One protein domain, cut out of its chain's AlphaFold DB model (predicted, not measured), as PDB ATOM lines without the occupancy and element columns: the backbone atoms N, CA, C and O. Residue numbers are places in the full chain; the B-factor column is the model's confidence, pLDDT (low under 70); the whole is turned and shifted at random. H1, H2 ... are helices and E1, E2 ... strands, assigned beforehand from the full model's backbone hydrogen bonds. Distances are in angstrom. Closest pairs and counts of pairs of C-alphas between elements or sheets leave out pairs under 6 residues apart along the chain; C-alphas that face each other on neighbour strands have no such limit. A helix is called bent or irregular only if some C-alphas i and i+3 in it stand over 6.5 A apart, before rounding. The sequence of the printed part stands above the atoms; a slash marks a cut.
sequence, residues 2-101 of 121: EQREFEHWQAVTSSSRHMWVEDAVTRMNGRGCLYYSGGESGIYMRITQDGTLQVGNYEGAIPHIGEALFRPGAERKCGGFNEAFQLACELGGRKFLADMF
ATOM      1  N   GLU A   2      31.170  14.221 -26.658       88.50
ATOM      2  CA  GLU A   2      29.713  14.331 -26.575       88.50
ATOM      3  C   GLU A   2      29.123  13.156 -25.777       88.50
ATOM      4  O   GLU A   2      29.742  12.101 -25.654       88.50
ATOM      5  N   GLN A   3      27.900  13.303 -25.257       89.06
ATOM      6  CA  GLN A   3      27.244  12.271 -24.437       89.06
ATOM      7  C   GLN A   3      27.176  10.904 -25.143       89.06
ATOM      8  O   GLN A   3      27.442   9.873 -24.529       89.06
ATOM      9  N   ARG A   4      26.873  10.890 -26.447       88.88
ATOM     10  CA  ARG A   4      26.808   9.651 -27.241       88.88
ATOM     11  C   ARG A   4      28.167   8.978 -27.395       88.88
ATOM     12  O   ARG A   4      28.244   7.756 -27.335       88.88
ATOM     13  N   GLU A   5      29.224   9.764 -27.583       87.12
ATOM     14  CA  GLU A   5      30.592   9.242 -27.651       87.12
ATOM     15  C   GLU A   5      30.988   8.626 -26.308       87.12
ATOM     16  O   GLU A   5      31.551   7.536 -26.273       87.12
ATOM     17  N   PHE A   6      30.634   9.281 -25.197       88.81
ATOM     18  CA  PHE A   6      30.888   8.766 -23.853       88.81
ATOM     19  C   PHE A   6      30.198   7.421 -23.611       88.81
ATOM     20  O   PHE A   6      30.846   6.459 -23.204       88.81
ATOM     21  N   GLU A   7      28.898   7.331 -23.898       91.19
ATOM     22  CA  GLU A   7      28.113   6.099 -23.746       91.19
ATOM     23  C   GLU A   7      28.648   4.968 -24.629       91.19
ATOM     24  O   GLU A   7      28.744   3.819 -24.194       91.19
ATOM     25  N   HIS A   8      29.045   5.299 -25.859       90.25
ATOM     26  CA  HIS A   8      29.645   4.349 -26.780       90.25
ATOM     27  C   HIS A   8      30.955   3.772 -26.229       90.25
ATOM     28  O   HIS A   8      31.106   2.555 -26.112       90.25
ATOM     29  N   TRP A   9      31.884   4.643 -25.835       90.94
ATOM     30  CA  TRP A   9      33.175   4.250 -25.283       90.94
ATOM     31  C   TRP A   9      33.040   3.466 -23.979       90.94
ATOM     32  O   TRP A   9      33.712   2.451 -23.790       90.94
ATOM     33  N   GLN A  10      32.096   3.860 -23.128       91.69
ATOM     34  CA  GLN A  10      31.761   3.118 -21.922       91.69
ATOM     35  C   GLN A  10      31.237   1.707 -22.240       91.69
ATOM     36  O   GLN A  10      31.591   0.755 -21.538       91.69
ATOM     37  N   ALA A  11      30.432   1.535 -23.294       91.31
ATOM     38  CA  ALA A  11      29.954   0.222 -23.729       91.31
ATOM     39  C   ALA A  11      31.095  -0.662 -24.260       91.31
ATOM     40  O   ALA A  11      31.174  -1.838 -23.894       91.31
ATOM     41  N   VAL A  12      32.011  -0.095 -25.057       91.25
ATOM     42  CA  VAL A  12      33.219  -0.791 -25.539       91.25
ATOM     43  C   VAL A  12      34.052  -1.282 -24.351       91.25
ATOM     44  O   VAL A  12      34.302  -2.485 -24.234       91.25
ATOM     45  N   THR A  13      34.396  -0.398 -23.411       92.69
ATOM     46  CA  THR A  13      35.145  -0.761 -22.198       92.69
ATOM     47  C   THR A  13      34.414  -1.820 -21.388       92.69
ATOM     48  O   THR A  13      35.013  -2.828 -21.018       92.69
ATOM     49  N   SER A  14      33.109  -1.661 -21.165       92.31
ATOM     50  CA  SER A  14      32.310  -2.626 -20.401       92.31
ATOM     51  C   SER A  14      32.316  -4.015 -21.044       92.31
ATOM     52  O   SER A  14      32.455  -5.014 -20.336       92.31
ATOM     53  N   SER A  15      32.233  -4.096 -22.377       91.69
ATOM     54  CA  SER A  15      32.306  -5.372 -23.100       91.69
ATOM     55  C   SER A  15      33.653  -6.079 -22.897       91.69
ATOM     56  O   SER A  15      33.687  -7.293 -22.676       91.69
ATOM     57  N   SER A  16      34.757  -5.321 -22.835       93.56
ATOM     58  CA  SER A  16      36.111  -5.867 -22.669       93.56
ATOM     59  C   SER A  16      36.326  -6.613 -21.344       93.56
ATOM     60  O   SER A  16      37.288  -7.367 -21.204       93.56
ATOM     61  N   ARG A  17      35.416  -6.475 -20.367       94.94
ATOM     62  CA  ARG A  17      35.440  -7.242 -19.111       94.94
ATOM     63  C   ARG A  17      35.404  -8.756 -19.338       94.94
ATOM     64  O   ARG A  17      35.928  -9.511 -18.521       94.94
ATOM     65  N   HIS A  18      34.766  -9.203 -20.419       92.75
ATOM     66  CA  HIS A  18      34.529 -10.623 -20.685       92.75
ATOM     67  C   HIS A  18      35.157 -11.121 -21.985       92.75
ATOM     68  O   HIS A  18      35.096 -12.319 -22.267       92.75
ATOM     69  N   MET A  19      35.774 -10.239 -22.769       94.94
ATOM     70  CA  MET A  19      36.374 -10.568 -24.057       94.94
ATOM     71  C   MET A  19      37.570  -9.680 -24.369       94.94
ATOM     72  O   MET A  19      37.716  -8.599 -23.804       94.94
ATOM     73  N   TRP A  20      38.419 -10.147 -25.275       96.56
ATOM     74  CA  TRP A  20      39.406  -9.288 -25.904       96.56
ATOM     75  C   TRP A  20      38.729  -8.313 -26.862       96.56
ATOM     76  O   TRP A  20      37.830  -8.683 -27.618       96.56
ATOM     77  N   VAL A  21      39.205  -7.076 -26.850       95.12
ATOM     78  CA  VAL A  21      38.775  -6.001 -27.746       95.12
ATOM     79  C   VAL A  21      40.012  -5.426 -28.427       95.12
ATOM     80  O   VAL A  21      41.053  -5.283 -27.787       95.12
ATOM     81  N   GLU A  22      39.914  -5.123 -29.723       94.00
ATOM     82  CA  GLU A  22      40.926  -4.332 -30.431       94.00
ATOM     83  C   GLU A  22      40.579  -2.846 -30.316       94.00
ATOM     84  O   GLU A  22      39.436  -2.461 -30.535       94.00
ATOM     85  N   ASP A  23      41.555  -1.996 -30.008       92.38
ATOM     86  CA  ASP A  23      41.429  -0.550 -30.174       92.38
ATOM     87  C   ASP A  23      41.656  -0.153 -31.643       92.38
ATOM     88  O   ASP A  23      42.787  -0.129 -32.141       92.38
ATOM     89  N   ALA A  24      40.577   0.171 -32.357       83.88
ATOM     90  CA  ALA A  24      40.638   0.555 -33.761       83.88
ATOM     91  C   ALA A  24      41.295   1.926 -33.954       83.88
ATOM     92  O   ALA A  24      41.890   2.142 -35.007       83.88
ATOM     93  N   VAL A  25      41.265   2.822 -32.958       84.31
ATOM     94  CA  VAL A  25      41.928   4.135 -33.035       84.31
ATOM     95  C   VAL A  25      43.443   3.968 -33.188       84.31
ATOM     96  O   VAL A  25      44.052   4.586 -34.066       84.31
ATOM     97  N   THR A  26      44.065   3.084 -32.404       83.19
ATOM     98  CA  THR A  26      45.495   2.750 -32.532       83.19
ATOM     99  C   THR A  26      45.831   2.237 -33.934       83.19
ATOM    100  O   THR A  26      46.805   2.704 -34.541       83.19
ATOM    101  N   ARG A  27      44.998   1.340 -34.481       81.44
ATOM    102  CA  ARG A  27      45.170   0.787 -35.834       81.44
ATOM    103  C   ARG A  27      45.007   1.850 -36.918       81.44
ATOM    104  O   ARG A  27      45.846   1.945 -37.812       81.44
ATOM    105  N   MET A  28      43.956   2.664 -36.836       79.56
ATOM    106  CA  MET A  28      43.658   3.728 -37.802       79.56
ATOM    107  C   MET A  28      44.759   4.789 -37.850       79.56
ATOM    108  O   MET A  28      45.082   5.289 -38.923       79.56
ATOM    109  N   ASN A  29      45.392   5.070 -36.711       83.50
ATOM    110  CA  ASN A  29      46.500   6.016 -36.621       83.50
ATOM    111  C   ASN A  29      47.853   5.436 -37.068       83.50
ATOM    112  O   ASN A  29      48.877   6.104 -36.926       83.50
ATOM    113  N   GLY A  30      47.893   4.193 -37.563       79.56
ATOM    114  CA  GLY A  30      49.127   3.542 -38.011       79.56
ATOM    115  C   GLY A  30      50.128   3.270 -36.884       79.56
ATOM    116  O   GLY A  30      51.302   3.027 -37.152       79.56
ATOM    117  N   ARG A  31      49.683   3.296 -35.620       83.69
ATOM    118  CA  ARG A  31      50.539   3.114 -34.432       83.69
ATOM    119  C   ARG A  31      50.744   1.639 -34.061       83.69
ATOM    120  O   ARG A  31      51.298   1.343 -33.005       83.69
ATOM    121  N   GLY A  32      50.326   0.731 -34.943       91.38
ATOM    122  CA  GLY A  32      50.299  -0.709 -34.717       91.38
ATOM    123  C   GLY A  32      48.919  -1.177 -34.255       91.38
ATOM    124  O   GLY A  32      47.913  -0.651 -34.721       91.38
ATOM    125  N   CYS A  33      48.867  -2.151 -33.350       95.06
ATOM    126  CA  CYS A  33      47.623  -2.702 -32.810       95.06
ATOM    127  C   CYS A  33      47.668  -2.741 -31.282       95.06
ATOM    128  O   CYS A  33      48.714  -3.012 -30.689       95.06
ATOM    129  N   LEU A  34      46.519  -2.513 -30.649       96.44
ATOM    130  CA  LEU A  34      46.336  -2.642 -29.209       96.44
ATOM    131  C   LEU A  34      45.126  -3.535 -28.946       96.44
ATOM    132  O   LEU A  34      44.021  -3.239 -29.387       96.44
ATOM    133  N   TYR A  35      45.351  -4.608 -28.200       96.94
ATOM    134  CA  TYR A  35      44.329  -5.532 -27.735       96.94
ATOM    135  C   TYR A  35      44.269  -5.494 -26.217       96.94
ATOM    136  O   TYR A  35      45.313  -5.466 -25.566       96.94
ATOM    137  N   TYR A  36      43.075  -5.530 -25.641       97.31
ATOM    138  CA  TYR A  36      42.913  -5.466 -24.191       97.31
ATOM    139  C   TYR A  36      41.696  -6.248 -23.704       97.31
ATOM    140  O   TYR A  36      40.757  -6.509 -24.458       97.31
ATOM    141  N   SER A  37      41.737  -6.648 -22.434       97.25
ATOM    142  CA  SER A  37      40.632  -7.298 -21.732       97.25
ATOM    143  C   SER A  37      40.702  -6.990 -20.235       97.25
ATOM    144  O   SER A  37      41.787  -7.005 -19.654       97.25
ATOM    145  N   GLY A  38      39.550  -6.746 -19.608       96.75
ATOM    146  CA  GLY A  38      39.419  -6.501 -18.166       96.75
ATOM    147  C   GLY A  38      38.445  -5.387 -17.774       96.75
ATOM    148  O   GLY A  38      38.094  -5.267 -16.603       96.75
ATOM    149  N   GLY A  39      37.920  -4.616 -18.728       96.44
ATOM    150  CA  GLY A  39      37.087  -3.455 -18.415       96.44
ATOM    151  C   GLY A  39      37.951  -2.251 -18.067       96.44
ATOM    152  O   GLY A  39      38.853  -1.906 -18.825       96.44
ATOM    153  N   GLU A  40      37.694  -1.631 -16.919       96.75
ATOM    154  CA  GLU A  40      38.442  -0.463 -16.436       96.75
ATOM    155  C   GLU A  40      39.922  -0.767 -16.148       96.75
ATOM    156  O   GLU A  40      40.786   0.083 -16.352       96.75
ATOM    157  N   SER A  41      40.227  -1.971 -15.668       97.94
ATOM    158  CA  SER A  41      41.589  -2.418 -15.369       97.94
ATOM    159  C   SER A  41      41.760  -3.857 -15.825       97.94
ATOM    160  O   SER A  41      40.847  -4.668 -15.672       97.94
ATOM    161  N   GLY A  42      42.913  -4.196 -16.383       97.81
ATOM    162  CA  GLY A  42      43.064  -5.487 -17.037       97.81
ATOM    163  C   GLY A  42      44.433  -5.732 -17.632       97.81
ATOM    164  O   GLY A  42      45.429  -5.157 -17.201       97.81
ATOM    165  N   ILE A  43      44.458  -6.600 -18.637       98.19
ATOM    166  CA  ILE A  43      45.654  -6.975 -19.386       98.19
ATOM    167  C   ILE A  43      45.586  -6.448 -20.813       98.19
ATOM    168  O   ILE A  43      44.508  -6.315 -21.394       98.19
ATOM    169  N   TYR A  44      46.750  -6.195 -21.398       98.38
ATOM    170  CA  TYR A  44      46.848  -5.768 -22.785       98.38
ATOM    171  C   TYR A  44      47.976  -6.477 -23.533       98.38
ATOM    172  O   TYR A  44      48.951  -6.951 -22.945       98.38
ATOM    173  N   MET A  45      47.835  -6.494 -24.855       98.31
ATOM    174  CA  MET A  45      48.878  -6.819 -25.817       98.31
ATOM    175  C   MET A  45      48.960  -5.679 -26.828       98.31
ATOM    176  O   MET A  45      47.957  -5.310 -27.433       98.31
ATOM    177  N   ARG A  46      50.147  -5.112 -27.026       97.38
ATOM    178  CA  ARG A  46      50.397  -4.037 -27.985       97.38
ATOM    179  C   ARG A  46      51.466  -4.472 -28.969       97.38
ATOM    180  O   ARG A  46      52.575  -4.799 -28.561       97.38
ATOM    181  N   ILE A  47      51.138  -4.431 -30.253       97.12
ATOM    182  CA  ILE A  47      52.096  -4.613 -31.339       97.12
ATOM    183  C   ILE A  47      52.421  -3.230 -31.868       97.12
ATOM    184  O   ILE A  47      51.543  -2.547 -32.386       97.12
ATOM    185  N   THR A  48      53.662  -2.800 -31.728       93.69
ATOM    186  CA  THR A  48      54.132  -1.530 -32.282       93.69
ATOM    187  C   THR A  48      54.419  -1.662 -33.778       93.69
ATOM    188  O   THR A  48      54.598  -2.760 -34.312       93.69
ATOM    189  N   GLN A  49      54.503  -0.529 -34.475       90.50
ATOM    190  CA  GLN A  49      54.762  -0.492 -35.919       90.50
ATOM    191  C   GLN A  49      56.084  -1.172 -36.316       90.50
ATOM    192  O   GLN A  49      56.194  -1.747 -37.396       90.50
ATOM    193  N   ASP A  50      57.081  -1.145 -35.435       91.38
ATOM    194  CA  ASP A  50      58.377  -1.781 -35.652       91.38
ATOM    195  C   ASP A  50      58.369  -3.295 -35.351       91.38
ATOM    196  O   ASP A  50      59.422  -3.930 -35.410       91.38
ATOM    197  N   GLY A  51      57.215  -3.891 -35.035       94.44
ATOM    198  CA  GLY A  51      57.080  -5.328 -34.787       94.44
ATOM    199  C   GLY A  51      57.500  -5.769 -33.385       94.44
ATOM    200  O   GLY A  51      57.888  -6.921 -33.200       94.44
ATOM    201  N   THR A  52      57.456  -4.878 -32.396       97.12
ATOM    202  CA  THR A  52      57.643  -5.256 -30.989       97.12
ATOM    203  C   THR A  52      56.296  -5.636 -30.386       97.12
ATOM    204  O   THR A  52      55.336  -4.874 -30.477       97.12
ATOM    205  N   LEU A  53      56.219  -6.808 -29.754       97.94
ATOM    206  CA  LEU A  53      55.081  -7.206 -28.933       97.94
ATOM    207  C   LEU A  53      55.356  -6.840 -27.474       97.94
ATOM    208  O   LEU A  53      56.285  -7.363 -26.860       97.94
ATOM    209  N   GLN A  54      54.526  -5.971 -26.915       97.94
ATOM    210  CA  GLN A  54      54.497  -5.632 -25.498       97.94
ATOM    211  C   GLN A  54      53.249  -6.234 -24.856       97.94
ATOM    212  O   GLN A  54      52.161  -6.155 -25.421       97.94
ATOM    213  N   VAL A  55      53.394  -6.785 -23.656       98.12
ATOM    214  CA  VAL A  55      52.281  -7.266 -22.835       98.12
ATOM    215  C   VAL A  55      52.393  -6.708 -21.424       98.12
ATOM    216  O   VAL A  55      53.496  -6.483 -20.916       98.12
ATOM    217  N   GLY A  56      51.264  -6.480 -20.772       98.19
ATOM    218  CA  GLY A  56      51.262  -5.937 -19.421       98.19
ATOM    219  C   GLY A  56      49.864  -5.733 -18.869       98.19
ATOM    220  O   GLY A  56      48.891  -6.272 -19.399       98.19
ATOM    221  N   ASN A  57      49.789  -4.932 -17.812       98.56
ATOM    222  CA  ASN A  57      48.534  -4.551 -17.178       98.56
ATOM    223  C   ASN A  57      48.199  -3.091 -17.487       98.56
ATOM    224  O   ASN A  57      49.089  -2.292 -17.779       98.56
ATOM    225  N   TYR A  58      46.930  -2.730 -17.379       98.25
ATOM    226  CA  TYR A  58      46.473  -1.346 -17.433       98.25
ATOM    227  C   TYR A  58      45.459  -1.081 -16.318       98.25
ATOM    228  O   TYR A  58      44.784  -2.003 -15.858       98.25
ATOM    229  N   GLU A  59      45.350   0.176 -15.898       98.12
ATOM    230  CA  GLU A  59      44.383   0.639 -14.896       98.12
ATOM    231  C   GLU A  59      43.766   1.975 -15.331       98.12
ATOM    232  O   GLU A  59      44.443   2.791 -15.959       98.12
ATOM    233  N   GLY A  60      42.502   2.213 -14.976       96.31
ATOM    234  CA  GLY A  60      41.842   3.510 -15.164       96.31
ATOM    235  C   GLY A  60      41.317   3.787 -16.575       96.31
ATOM    236  O   GLY A  60      41.284   4.940 -16.990       96.31
ATOM    237  N   ALA A  61      40.890   2.765 -17.323       95.88
ATOM    238  CA  ALA A  61      40.226   2.933 -18.618       95.88
ATOM    239  C   ALA A  61      38.794   3.493 -18.460       95.88
ATOM    240  O   ALA A  61      37.816   2.786 -18.702       95.88
ATOM    241  N   ILE A  62      38.656   4.750 -18.030       91.19
ATOM    242  CA  ILE A  62      37.365   5.439 -17.894       91.19
ATOM    243  C   ILE A  62      37.368   6.713 -18.753       91.19
ATOM    244  O   ILE A  62      38.139   7.619 -18.453       91.19
ATOM    245  N   PRO A  63      36.477   6.848 -19.756       88.75
ATOM    246  CA  PRO A  63      35.485   5.864 -20.199       88.75
ATOM    247  C   PRO A  63      36.044   4.825 -21.183       88.75
ATOM    248  O   PRO A  63      35.386   3.810 -21.400       88.75
ATOM    249  N   HIS A  64      37.223   5.053 -21.778       91.50
ATOM    250  CA  HIS A  64      37.885   4.138 -22.720       91.50
ATOM    251  C   HIS A  64      39.362   3.912 -22.405       91.50
ATOM    252  O   HIS A  64      39.982   4.616 -21.612       91.50
ATOM    253  N   ILE A  65      39.940   2.932 -23.102       94.50
ATOM    254  CA  ILE A  65      41.333   2.485 -22.986       94.50
ATOM    255  C   ILE A  65      42.386   3.583 -23.237       94.50
ATOM    256  O   ILE A  65      43.538   3.434 -22.844       94.50
ATOM    257  N   GLY A  66      41.997   4.695 -23.865       91.19
ATOM    258  CA  GLY A  66      42.879   5.840 -24.129       91.19
ATOM    259  C   GLY A  66      43.264   6.620 -22.869       91.19
ATOM    260  O   GLY A  66      44.332   7.222 -22.843       91.19
ATOM    261  N   GLU A  67      42.443   6.546 -21.820       93.12
ATOM    262  CA  GLU A  67      42.703   7.174 -20.516       93.12
ATOM    263  C   GLU A  67      43.523   6.267 -19.579       93.12
ATOM    264  O   GLU A  67      43.944   6.677 -18.498       93.12
ATOM    265  N   ALA A  68      43.762   5.016 -19.987       96.88
ATOM    266  CA  ALA A  68      44.379   4.019 -19.133       96.88
ATOM    267  C   ALA A  68      45.879   4.269 -18.913       96.88
ATOM    268  O   ALA A  68      46.641   4.600 -19.824       96.88
ATOM    269  N   LEU A  69      46.331   3.987 -17.692       97.44
ATOM    270  CA  LEU A  69      47.742   3.941 -17.336       97.44
ATOM    271  C   LEU A  69      48.292   2.539 -17.596       97.44
ATOM    272  O   LEU A  69      47.986   1.587 -16.874       97.44
ATOM    273  N   PHE A  70      49.135   2.413 -18.619       97.06
ATOM    274  CA  PHE A  70      49.762   1.149 -18.997       97.06
ATOM    275  C   PHE A  70      51.005   0.859 -18.157       97.06
ATOM    276  O   PHE A  70      51.890   1.702 -18.000       97.06
ATOM    277  N   ARG A  71      51.098  -0.377 -17.671       97.44
ATOM    278  CA  ARG A  71      52.244  -0.929 -16.944       97.44
ATOM    279  C   ARG A  71      52.813  -2.106 -17.743       97.44
ATOM    280  O   ARG A  71      52.291  -3.222 -17.626       97.44
ATOM    281  N   PRO A  72      53.855  -1.876 -18.563       95.56
ATOM    282  CA  PRO A  72      54.516  -2.937 -19.316       95.56
ATOM    283  C   PRO A  72      55.078  -4.010 -18.380       95.56
ATOM    284  O   PRO A  72      55.740  -3.690 -17.396       95.56
ATOM    285  N   GLY A  73      54.798  -5.278 -18.683       96.44
ATOM    286  CA  GLY A  73      55.316  -6.429 -17.938       96.44
ATOM    287  C   GLY A  73      56.404  -7.181 -18.699       96.44
ATOM    288  O   GLY A  73      57.415  -7.563 -18.117       96.44
ATOM    289  N   ALA A  74      56.213  -7.383 -20.003       96.50
ATOM    290  CA  ALA A  74      57.205  -8.002 -20.872       96.50
ATOM    291  C   ALA A  74      57.150  -7.413 -22.282       96.50
ATOM    292  O   ALA A  74      56.094  -7.006 -22.767       96.50
ATOM    293  N   GLU A  75      58.300  -7.414 -22.947       97.19
ATOM    294  CA  GLU A  75      58.458  -6.951 -24.321       97.19
ATOM    295  C   GLU A  75      59.319  -7.928 -25.108       97.19
ATOM    296  O   GLU A  75      60.294  -8.484 -24.595       97.19
ATOM    297  N   ARG A  76      58.963  -8.135 -26.374       97.25
ATOM    298  CA  ARG A  76      59.750  -8.922 -27.314       97.25
ATOM    299  C   ARG A  76      59.772  -8.237 -28.666       97.25
ATOM    300  O   ARG A  76      58.735  -8.037 -29.290       97.25
ATOM    301  N   LYS A  77      60.978  -7.942 -29.141       96.94
ATOM    302  CA  LYS A  77      61.208  -7.558 -30.530       96.94
ATOM    303  C   LYS A  77      61.064  -8.795 -31.418       96.94
ATOM    304  O   LYS A  77      61.795  -9.764 -31.219       96.94
ATOM    305  N   CYS A  78      60.139  -8.763 -32.371       95.00
ATOM    306  CA  CYS A  78      59.989  -9.803 -33.388       95.00
ATOM    307  C   CYS A  78      60.613  -9.347 -34.719       95.00
ATOM    308  O   CYS A  78      60.998  -8.184 -34.865       95.00
ATOM    309  N   GLY A  79      60.701 -10.244 -35.706       91.19
ATOM    310  CA  GLY A  79      61.183  -9.936 -37.058       91.19
ATOM    311  C   GLY A  79      60.259  -9.011 -37.860       91.19
ATOM    312  O   GLY A  79      60.629  -8.553 -38.939       91.19
ATOM    313  N   GLY A  80      59.072  -8.692 -37.332       93.44
ATOM    314  CA  GLY A  80      58.141  -7.717 -37.894       93.44
ATOM    315  C   GLY A  80      56.734  -7.840 -37.312       93.44
ATOM    316  O   GLY A  80      56.486  -8.627 -36.397       93.44
ATOM    317  N   PHE A  81      55.795  -7.074 -37.874       93.12
ATOM    318  CA  PHE A  81      54.398  -7.050 -37.424       93.12
ATOM    319  C   PHE A  81      53.734  -8.434 -37.470       93.12
ATOM    320  O   PHE A  81      53.105  -8.841 -36.498       93.12
ATOM    321  N   ASN A  82      53.903  -9.183 -38.565       94.19
ATOM    322  CA  ASN A  82      53.256 -10.490 -38.729       94.19
ATOM    323  C   ASN A  82      53.716 -11.505 -37.677       94.19
ATOM    324  O   ASN A  82      52.890 -12.222 -37.122       94.19
ATOM    325  N   GLU A  83      55.013 -11.544 -37.371       97.00
ATOM    326  CA  GLU A  83      55.543 -12.424 -36.325       97.00
ATOM    327  C   GLU A  83      55.073 -11.993 -34.930       97.00
ATOM    328  O   GLU A  83      54.705 -12.830 -34.109       97.00
ATOM    329  N   ALA A  84      55.023 -10.684 -34.660       97.38
ATOM    330  CA  ALA A  84      54.458 -10.165 -33.416       97.38
ATOM    331  C   ALA A  84      52.968 -10.518 -33.270       97.38
ATOM    332  O   ALA A  84      52.527 -10.877 -32.179       97.38
ATOM    333  N   PHE A  85      52.206 -10.478 -34.366       95.50
ATOM    334  CA  PHE A  85      50.797 -10.861 -34.386       95.50
ATOM    335  C   PHE A  85      50.595 -12.363 -34.175       95.50
ATOM    336  O   PHE A  85      49.724 -12.759 -33.402       95.50
ATOM    337  N   GLN A  86      51.425 -13.209 -34.788       96.94
ATOM    338  CA  GLN A  86      51.413 -14.651 -34.528       96.94
ATOM    339  C   GLN A  86      51.675 -14.953 -33.049       96.94
ATOM    340  O   GLN A  86      50.923 -15.707 -32.434       96.94
ATOM    341  N   LEU A  87      52.664 -14.293 -32.444       97.31
ATOM    342  CA  LEU A  87      52.948 -14.466 -31.024       97.31
ATOM    343  C   LEU A  87      51.811 -13.940 -30.129       97.31
ATOM    344  O   LEU A  87      51.496 -14.559 -29.115       97.31
ATOM    345  N   ALA A  88      51.153 -12.837 -30.500       97.19
ATOM    346  CA  ALA A  88      49.969 -12.351 -29.788       97.19
ATOM    347  C   ALA A  88      48.814 -13.369 -29.838       97.19
ATOM    348  O   ALA A  88      48.166 -13.615 -28.820       97.19
ATOM    349  N   CYS A  89      48.599 -14.020 -30.988       97.06
ATOM    350  CA  CYS A  89      47.638 -15.115 -31.129       97.06
ATOM    351  C   CYS A  89      47.969 -16.303 -30.214       97.06
ATOM    352  O   CYS A  89      47.069 -16.869 -29.593       97.06
ATOM    353  N   GLU A  90      49.246 -16.674 -30.104       97.19
ATOM    354  CA  GLU A  90      49.697 -17.743 -29.207       97.19
ATOM    355  C   GLU A  90      49.480 -17.387 -27.729       97.19
ATOM    356  O   GLU A  90      48.935 -18.196 -26.978       97.19
ATOM    357  N   LEU A  91      49.846 -16.166 -27.319       96.69
ATOM    358  CA  LEU A  91      49.707 -15.693 -25.936       96.69
ATOM    359  C   LEU A  91      48.244 -15.514 -25.517       96.69
ATOM    360  O   LEU A  91      47.853 -15.930 -24.428       96.69
ATOM    361  N   GLY A  92      47.429 -14.902 -26.375       95.44
ATOM    362  CA  GLY A  92      46.002 -14.709 -26.124       95.44
ATOM    363  C   GLY A  92      45.194 -16.011 -26.208       95.44
ATOM    364  O   GLY A  92      44.093 -16.118 -25.650       95.44
ATOM    365  N   GLY A  93      45.743 -17.014 -26.895       96.88
ATOM    366  CA  GLY A  93      45.195 -18.353 -27.017       96.88
ATOM    367  C   GLY A  93      43.816 -18.398 -27.678       96.88
ATOM    368  O   GLY A  93      43.370 -17.488 -28.378       96.88
ATOM    369  N   ARG A  94      43.093 -19.495 -27.429       96.62
ATOM    370  CA  ARG A  94      41.786 -19.765 -28.055       96.62
ATOM    371  C   ARG A  94      40.765 -18.657 -27.814       96.62
ATOM    372  O   ARG A  94      39.962 -18.380 -28.698       96.62
ATOM    373  N   LYS A  95      40.785 -18.052 -26.623       95.06
ATOM    374  CA  LYS A  95      39.852 -16.983 -26.268       95.06
ATOM    375  C   LYS A  95      40.098 -15.741 -27.119       95.06
ATOM    376  O   LYS A  95      39.155 -15.241 -27.713       95.06
ATOM    377  N   PHE A  96      41.349 -15.302 -27.233       96.50
ATOM    378  CA  PHE A  96      41.709 -14.182 -28.099       96.50
ATOM    379  C   PHE A  96      41.277 -14.417 -29.546       96.50
ATOM    380  O   PHE A  96      40.609 -13.572 -30.128       96.50
ATOM    381  N   LEU A  97      41.572 -15.597 -30.097       95.75
ATOM    382  CA  LEU A  97      41.163 -15.946 -31.458       95.75
ATOM    383  C   LEU A  97      39.635 -15.905 -31.622       95.75
ATOM    384  O   LEU A  97      39.127 -15.291 -32.556       95.75
ATOM    385  N   ALA A  98      38.882 -16.512 -30.702       95.12
ATOM    386  CA  ALA A  98      37.422 -16.477 -30.753       95.12
ATOM    387  C   ALA A  98      36.878 -15.039 -30.674       95.12
ATOM    388  O   ALA A  98      35.998 -14.667 -31.446       95.12
ATOM    389  N   ASP A  99      37.426 -14.211 -29.788       94.81
ATOM    390  CA  ASP A  99      36.969 -12.837 -29.577       94.81
ATOM    391  C   ASP A  99      37.316 -11.921 -30.774       94.81
ATOM    392  O   ASP A  99      36.515 -11.060 -31.146       94.81
ATOM    393  N   MET A 100      38.466 -12.124 -31.430       93.06
ATOM    394  CA  MET A 100      38.870 -11.348 -32.615       93.06
ATOM    395  C   MET A 100      38.091 -11.725 -33.882       93.06
ATOM    396  O   MET A 100      37.831 -10.859 -34.714       93.06
ATOM    397  N   PHE A 101      37.693 -12.993 -34.041       88.88
ATOM    398  CA  PHE A 101      37.115 -13.495 -35.298       88.88
ATOM    399  C   PHE A 101      35.613 -13.830 -35.235       88.88
ATOM    400  O   PHE A 101      35.032 -14.193 -36.254       88.88
TER     401      PHE A 101
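What this domain is: This is residues 2 to 101 of the 121 residues of an uncharacterized protein of Acetatifactor muris (UniProt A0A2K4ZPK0). A twisted sheet of four antiparallel strands curves over one helix arm, H3a, which packs along one face of it; after a sharp bend the same helix turns back as a second arm, H3b, which lies off the sheet. Helix H1 reaches the E1 side of the sheet with its residues 13 to 16 and makes one end of the long axis, while the small helix H2 sits by the first residue of E1. The printed part has 100 residues with three named helices and four named strands, in the order H1 H2 E1 E2 E3 E4 H3; the sheet runs E1 E2 E3 E4 and the class is mixed, helices and strands. The whole is compact, with a radius of gyration of the C-alphas of 13.1 A, and elongated, with spans of 42 by 27 by 24 A.

Where its parts are: H1, residues 3 to 16, begins at C-alpha 3 at (27.244, 12.271, -24.437) and is 20.3 A long. H2 is residues 24 to 28. The strands are E1, residues 33 to 37, 13.9 A; E2, residues 42 to 47, 16.9 A; E3, residues 52 to 59, 21.7 A; and E4, residues 69 to 77, 22.1 A, from C-alpha 69 at (47.742, 3.941, -17.336). By its hydrogen bonds H3, residues 81 to 101, was assigned as one helix, but it is bent: C-alphas 91 and 94 are 9.2 A apart. Its arms are H3a, residues 81 to 91, 15.1 A, and H3b, residues 94 to 101, 10.7 A, ending at C-alpha 101 at (37.115, -13.495, -35.298).

How they stand to each other: The strands form a meander, each the antiparallel neighbour of the one before, and E1 and E2, E2 and E3, and E3 and E4 are hairpins. Within hydrogen-bond range are N 35 and O 45 at 2.8 A, N 46 and O 54 at 2.8 A, and N 55 and O 74 at 2.9 A. E3 bends by 52 degrees at residue 56 and E4 by 68 degrees at residue 73. H3a is on the sheet, making two layers, a helix arm on one face of a sheet; it lies over E2 and E3 at a height over the sheet of 8.1 A. On the local plane it stands at 27 degrees to E3, only just along the strands. The closest C-alphas of E3 and H3a, those of Leu 53 and Ala 84, are 5.4 A apart. H3a and H3b are close but not clearly touching, with C-alphas 89 and 97 closest at 6.5 A, and run opposite ways at a steep tilt of 48 degrees. H3b is only just not on the sheet, with 4 pairs of C-alphas within 10 A. H1 only grazes the sheet with residues 13 to 16, and H2 with residues 24 to 27. H1 and H2 are apart. In H1, H2, H3a and H3b every O i to N i+4 pair is within hydrogen-bond range.

The domain as a whole: The two C-alphas farthest apart, those of Gln 3 and Gly 79, are 42.5 A apart. The printed part has no cut, and no link is long. The mean pLDDT of the printed part is 93.8, and no printed residue is under 70.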